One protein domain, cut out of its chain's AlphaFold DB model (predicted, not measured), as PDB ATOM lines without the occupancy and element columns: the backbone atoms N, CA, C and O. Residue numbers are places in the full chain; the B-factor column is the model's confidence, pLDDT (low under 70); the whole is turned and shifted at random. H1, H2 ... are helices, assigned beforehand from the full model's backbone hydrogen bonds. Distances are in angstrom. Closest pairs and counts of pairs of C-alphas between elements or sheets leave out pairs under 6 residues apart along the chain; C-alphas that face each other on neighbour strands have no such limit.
ATOM      1  N   ARG A  57      42.776  66.902  20.095       88.56
ATOM      2  CA  ARG A  57      43.637  65.971  20.852       88.56
ATOM      3  C   ARG A  57      43.045  64.564  20.845       88.56
ATOM      4  O   ARG A  57      43.786  63.619  20.584       88.56
ATOM      5  N   ARG A  58      41.729  64.440  21.026       87.94
ATOM      6  CA  ARG A  58      41.008  63.164  20.981       87.94
ATOM      7  C   ARG A  58      41.091  62.501  19.603       87.94
ATOM      8  O   ARG A  58      41.474  61.341  19.528       87.94
ATOM      9  N   GLU A  59      40.888  63.246  18.513       89.56
ATOM     10  CA  GLU A  59      41.038  62.701  17.150       89.56
ATOM     11  C   GLU A  59      42.477  62.217  16.880       89.56
ATOM     12  O   GLU A  59      42.702  61.161  16.283       89.56
ATOM     13  N   ARG A  60      43.487  62.972  17.338       91.12
ATOM     14  CA  ARG A  60      44.895  62.558  17.212       91.12
ATOM     15  C   ARG A  60      45.193  61.292  18.010       91.12
ATOM     16  O   ARG A  60      45.950  60.456  17.515       91.12
ATOM     17  N   GLN A  61      44.614  61.154  19.201       92.50
ATOM     18  CA  GLN A  61      44.765  59.962  20.029       92.50
ATOM     19  C   GLN A  61      44.103  58.747  19.368       92.50
ATOM     20  O   GLN A  61      44.773  57.743  19.154       92.50
ATOM     21  N   GLU A  62      42.864  58.874  18.886       93.06
ATOM     22  CA  GLU A  62      42.171  57.792  18.172       93.06
ATOM     23  C   GLU A  62      42.933  57.329  16.923       93.06
ATOM     24  O   GLU A  62      42.996  56.134  16.623       93.06
ATOM     25  N   ARG A  63      43.564  58.256  16.187       91.69
ATOM     26  CA  ARG A  63      44.425  57.899  15.049       91.69
ATOM     27  C   ARG A  63      45.657  57.103  15.476       91.69
ATOM     28  O   ARG A  63      46.041  56.181  14.754       91.69
ATOM     29  N   ARG A  64      46.277  57.446  16.610       93.81
ATOM     30  CA  ARG A  64      47.421  56.702  17.161       93.81
ATOM     31  C   ARG A  64      46.996  55.312  17.616       93.81
ATOM     32  O   ARG A  64      47.593  54.342  17.162       93.81
ATOM     33  N   ASP A  65      45.914  55.215  18.378       93.62
ATOM     34  CA  ASP A  65      45.394  53.944  18.890       93.62
ATOM     35  C   ASP A  65      44.974  53.012  17.742       93.62
ATOM     36  O   ASP A  65      45.236  51.806  17.758       93.62
ATOM     37  N   ARG A  66      44.369  53.568  16.683       92.69
ATOM     38  CA  ARG A  66      44.021  52.814  15.473       92.69
ATOM     39  C   ARG A  66      45.259  52.316  14.733       92.69
ATOM     40  O   ARG A  66      45.257  51.178  14.266       92.69
ATOM     41  N   LYS A  67      46.307  53.141  14.633       94.94
ATOM     42  CA  LYS A  67      47.579  52.749  14.015       94.94
ATOM     43  C   LYS A  67      48.252  51.630  14.813       94.94
ATOM     44  O   LYS A  67      48.632  50.626  14.222       94.94
ATOM     45  N   GLU A  68      48.315  51.757  16.136       93.94
ATOM     46  CA  GLU A  68      48.911  50.741  17.009       93.94
ATOM     47  C   GLU A  68      48.131  49.419  16.951       93.94
ATOM     48  O   GLU A  68      48.721  48.341  16.870       93.94
ATOM     49  N   ARG A  69      46.792  49.483  16.903       92.00
ATOM     50  CA  ARG A  69      45.948  48.297  16.714       92.00
ATOM     51  C   ARG A  69      46.244  47.601  15.381       92.00
ATOM     52  O   ARG A  69      46.385  46.380  15.374       92.00
ATOM     53  N   CYS A  70      46.373  48.355  14.288       90.94
ATOM     54  CA  CYS A  70      46.730  47.801  12.979       90.94
ATOM     55  C   CYS A  70      48.126  47.161  12.982       90.94
ATOM     56  O   CYS A  70      48.273  46.047  12.488       90.94
ATOM     57  N   GLU A  71      49.133  47.806  13.576       91.06
ATOM     58  CA  GLU A  71      50.489  47.244  13.669       91.06
ATOM     59  C   GLU A  71      50.525  45.972  14.530       91.06
ATOM     60  O   GLU A  71      51.202  44.997  14.190       91.06
ATOM     61  N   ARG A  72      49.759  45.935  15.627       91.25
ATOM     62  CA  ARG A  72      49.626  44.748  16.483       91.25
ATOM     63  C   ARG A  72      48.962  43.586  15.741       91.25
ATOM     64  O   ARG A  72      49.392  42.443  15.887       91.25
ATOM     65  N   GLU A  73      47.934  43.868  14.947       86.38
ATOM     66  CA  GLU A  73      47.257  42.871  14.112       86.38
ATOM     67  C   GLU A  73      48.171  42.359  12.989       86.38
ATOM     68  O   GLU A  73      48.231  41.155  12.743       86.38
ATOM     69  N   GLU A  74      48.966  43.240  12.375       86.31
ATOM     70  CA  GLU A  74      49.940  42.863  11.350       86.31
ATOM     71  C   GLU A  74      51.056  41.973  11.913       86.31
ATOM     72  O   GLU A  74      51.402  40.959  11.304       86.31
ATOM     73  N   ARG A  75      51.589  42.292  13.102       87.38
ATOM     74  CA  ARG A  75      52.579  41.435  13.776       87.38
ATOM     75  C   ARG A  75      52.017  40.045  14.056       87.38
ATOM     76  O   ARG A  75      52.690  39.065  13.755       87.38
ATOM     77  N   ARG A  76      50.772  39.958  14.542       80.62
ATOM     78  CA  ARG A  76      50.079  38.674  14.749       80.62
ATOM     79  C   ARG A  76      49.928  37.894  13.443       80.62
ATOM     80  O   ARG A  76      50.227  36.708  13.409       80.62
ATOM     81  N   ALA A  77      49.539  38.565  12.359       75.25
ATOM     82  CA  ALA A  77      49.395  37.937  11.046       75.25
ATOM     83  C   ALA A  77      50.732  37.457  10.447       75.25
ATOM     84  O   ALA A  77      50.747  36.498   9.678       75.25
ATOM     85  N   ARG A  78      51.856  38.107  10.785       78.06
ATOM     86  CA  ARG A  78      53.206  37.678  10.374       78.06
ATOM     87  C   ARG A  78      53.733  36.505  11.201       78.06
ATOM     88  O   ARG A  78      54.475  35.693  10.661       78.06
ATOM     89  N   SER A  79      53.357  36.418  12.478       75.94
ATOM     90  CA  SER A  79      53.731  35.306  13.361       75.94
ATOM     91  C   SER A  79      52.854  34.060  13.196       75.94
ATOM     92  O   SER A  79      53.182  33.019  13.755       75.94
ATOM     93  N   GLU A  80      51.742  34.145  12.458       71.56
ATOM     94  CA  GLU A  80      50.877  32.989  12.210       71.56
ATOM     95  C   GLU A  80      51.583  31.949  11.316       71.56
ATOM     96  O   GLU A  80      52.099  32.290  10.241       71.56
ATOM     97  N   PRO A  81      51.587  30.661  11.709       77.75
ATOM     98  CA  PRO A  81      52.091  29.578  10.881       77.75
ATOM     99  C   PRO A  81      51.447  29.603   9.490       77.75
ATOM    100  O   PRO A  81      50.233  29.756   9.345       77.75
ATOM    101  N   ARG A  82      52.248  29.366   8.441       70.25
ATOM    102  CA  ARG A  82      51.786  29.337   7.035       70.25
ATOM    103  C   ARG A  82      50.535  28.469   6.822       70.25
ATOM    104  O   ARG A  82      49.726  28.773   5.946       70.25
ATOM    105  N   LYS A  83      50.378  27.409   7.621       74.81
ATOM    106  CA  LYS A  83      49.240  26.481   7.583       74.81
ATOM    107  C   LYS A  83      47.942  27.120   8.100       74.81
ATOM    108  O   LYS A  83      46.930  27.026   7.414       74.81
ATOM    109  N   GLU A  84      47.987  27.848   9.218       72.56
ATOM    110  CA  GLU A  84      46.826  28.581   9.756       72.56
ATOM    111  C   GLU A  84      46.416  29.742   8.851       72.56
ATOM    112  O   GLU A  84      45.225  29.982   8.636       72.56
ATOM    113  N   ARG A  85      47.395  30.431   8.249       72.25
ATOM    114  CA  ARG A  85      47.116  31.510   7.295       72.25
ATOM    115  C   ARG A  85      46.346  30.994   6.075       72.25
ATOM    116  O   ARG A  85      45.361  31.615   5.675       72.25
ATOM    117  N   ARG A  86      46.756  29.842   5.529       77.81
ATOM    118  CA  ARG A  86      46.082  29.188   4.397       77.81
ATOM    119  C   ARG A  86      44.670  28.723   4.767       77.81
ATOM    120  O   ARG A  86      43.744  28.965   4.002       77.81
ATOM    121  N   GLU A  87      44.483  28.141   5.953       80.38
ATOM    122  CA  GLU A  87      43.160  27.699   6.418       80.38
ATOM    123  C   GLU A  87      42.200  28.879   6.660       80.38
ATOM    124  O   GLU A  87      41.024  28.829   6.289       80.38
ATOM    125  N   ARG A  88      42.690  29.988   7.234       77.81
ATOM    126  CA  ARG A  88      41.885  31.201   7.445       77.81
ATOM    127  C   ARG A  88      41.466  31.843   6.122       77.81
ATOM    128  O   ARG A  88      40.340  32.333   6.014       77.81
ATOM    129  N   GLU A  89      42.352  31.863   5.133       79.56
ATOM    130  CA  GLU A  89      42.048  32.373   3.793       79.56
ATOM    131  C   GLU A  89      41.013  31.488   3.087       79.56
ATOM    132  O   GLU A  89      40.001  31.995   2.607       79.56
ATOM    133  N   GLU A  90      41.156  30.165   3.180       83.25
ATOM    134  CA  GLU A  90      40.180  29.216   2.644       83.25
ATOM    135  C   GLU A  90      38.804  29.339   3.332       83.25
ATOM    136  O   GLU A  90      37.769  29.331   2.660       83.25
ATOM    137  N   ARG A  91      38.748  29.562   4.657       82.94
ATOM    138  CA  ARG A  91      37.488  29.886   5.361       82.94
ATOM    139  C   ARG A  91      36.871  31.195   4.876       82.94
ATOM    140  O   ARG A  91      35.643  31.281   4.762       82.94
ATOM    141  N   ARG A  92      37.679  32.225   4.596       82.25
ATOM    142  CA  ARG A  92      37.192  33.504   4.049       82.25
ATOM    143  C   ARG A  92      36.638  33.323   2.641       82.25
ATOM    144  O   ARG A  92      35.583  33.888   2.348       82.25
ATOM    145  N   ASP A  93      37.277  32.510   1.813       77.88
ATOM    146  CA  ASP A  93      36.812  32.229   0.457       77.88
ATOM    147  C   ASP A  93      35.563  31.348   0.436       77.88
ATOM    148  O   ASP A  93      34.615  31.679  -0.279       77.88
ATOM    149  N   ARG A  94      35.461  30.336   1.309       79.19
ATOM    150  CA  ARG A  94      34.207  29.585   1.528       79.19
ATOM    151  C   ARG A  94      33.082  30.484   2.048       79.19
ATOM    152  O   ARG A  94      31.941  30.385   1.609       79.19
ATOM    153  N   SER A  95      33.394  31.428   2.935       74.06
ATOM    154  CA  SER A  95      32.406  32.404   3.420       74.06
ATOM    155  C   SER A  95      31.967  33.371   2.315       74.06
ATOM    156  O   SER A  95      30.793  33.737   2.229       74.06
ATOM    157  N   ARG A  96      32.888  33.781   1.431       72.69
ATOM    158  CA  ARG A  96      32.590  34.617   0.259       72.69
ATOM    159  C   ARG A  96      31.771  33.863  -0.784       72.69
ATOM    160  O   ARG A  96      30.838  34.456  -1.327       72.69
ATOM    161  N   SER A  97      32.073  32.593  -1.046       69.81
ATOM    162  CA  SER A  97      31.311  31.759  -1.981       69.81
ATOM    163  C   SER A  97      29.901  31.486  -1.454       69.81
ATOM    164  O   SER A  97      28.937  31.706  -2.184       69.81
ATOM    165  N   HIS A  98      29.749  31.182  -0.161       65.81
ATOM    166  CA  HIS A  98      28.441  31.008   0.477       65.81
ATOM    167  C   HIS A  98      27.623  32.312   0.494       65.81
ATOM    168  O   HIS A  98      26.418  32.311   0.236       65.81
ATOM    169  N   ARG A  99      28.269  33.470   0.705       60.91
ATOM    170  CA  ARG A  99      27.610  34.785   0.596       60.91
ATOM    171  C   ARG A  99      27.196  35.114  -0.841       60.91
ATOM    172  O   ARG A  99      26.160  35.749  -1.025       60.91
ATOM    173  N   LYS A 100      27.973  34.697  -1.847       61.53
ATOM    174  CA  LYS A 100      27.600  34.817  -3.268       61.53
ATOM    175  C   LYS A 100      26.422  33.903  -3.615       61.53
ATOM    176  O   LYS A 100      25.482  34.374  -4.242       61.53
ATOM    177  N   GLN A 101      26.408  32.661  -3.133       59.00
ATOM    178  CA  GLN A 101      25.289  31.732  -3.340       59.00
ATOM    179  C   GLN A 101      24.002  32.192  -2.636       59.00
ATOM    180  O   GLN A 101      22.936  32.174  -3.247       59.00
ATOM    181  N   ARG A 102      24.086  32.726  -1.408       58.09
ATOM    182  CA  ARG A 102      22.935  33.346  -0.719       58.09
ATOM    183  C   ARG A 102      22.419  34.623  -1.385       58.09
ATOM    184  O   ARG A 102      21.268  34.977  -1.182       58.09
TER     185      ARG A 102
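Overview. This is residues 57 to 102 of the 301 residues of the protein "Hypothetical protein" of Symbiodinium necroappetens (UniProt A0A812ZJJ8). Two long helices, H1 and H2, meet near their ends as an open, flat V, with residues 80 and 81 at the corner and the space between the two arms empty. The arms have almost no contact with each other: residues 57 to 76, 78 to 84 and 86 to 102 stand free. The printed part has 46 residues with two named helices, H1 then H2, and no named strand; its class is all helix. It is extended, with a radius of gyration of the C-alphas of 15.8 A, and the C-alphas span 45 by 29 by 5 A.

Along the chain. Find C-alpha 57 at (43.637, 65.971, 20.852); from there H1, residues 57 to 79, runs 33.1 A to C-alpha 79 at (53.731, 35.306, 13.361). Go on past Glu 80 and Pro 81 to Arg 82, where H2, residues 82 to 102, begins. It runs 30.1 A to C-alpha 102 at (22.935, 33.346, -0.719).

Arrangement. Look at Ala 77 and Arg 85 for the closest C-alphas of H1 and H2, 7.8 A apart. The helices are close but not clearly touching, with 1 pair of C-alphas within 8 A. They run opposite ways at a steep tilt of 68 degrees, only just short of about perpendicular. Their centres are 25.1 A apart. In the backbones of H1 and H2, every O i to N i+4 pair is within hydrogen-bond range.

Size, cuts and confidence. Take the C-alphas of Arg 57 and Gln 101 for the two farthest apart, 45.8 A. The printed part has no cut, and the link from H1 to H2 is tight, with 2 residues. In the pLDDT column the mean of the printed part is 80.9; look for values under 70 at residues 97 to 102, which belong to H2.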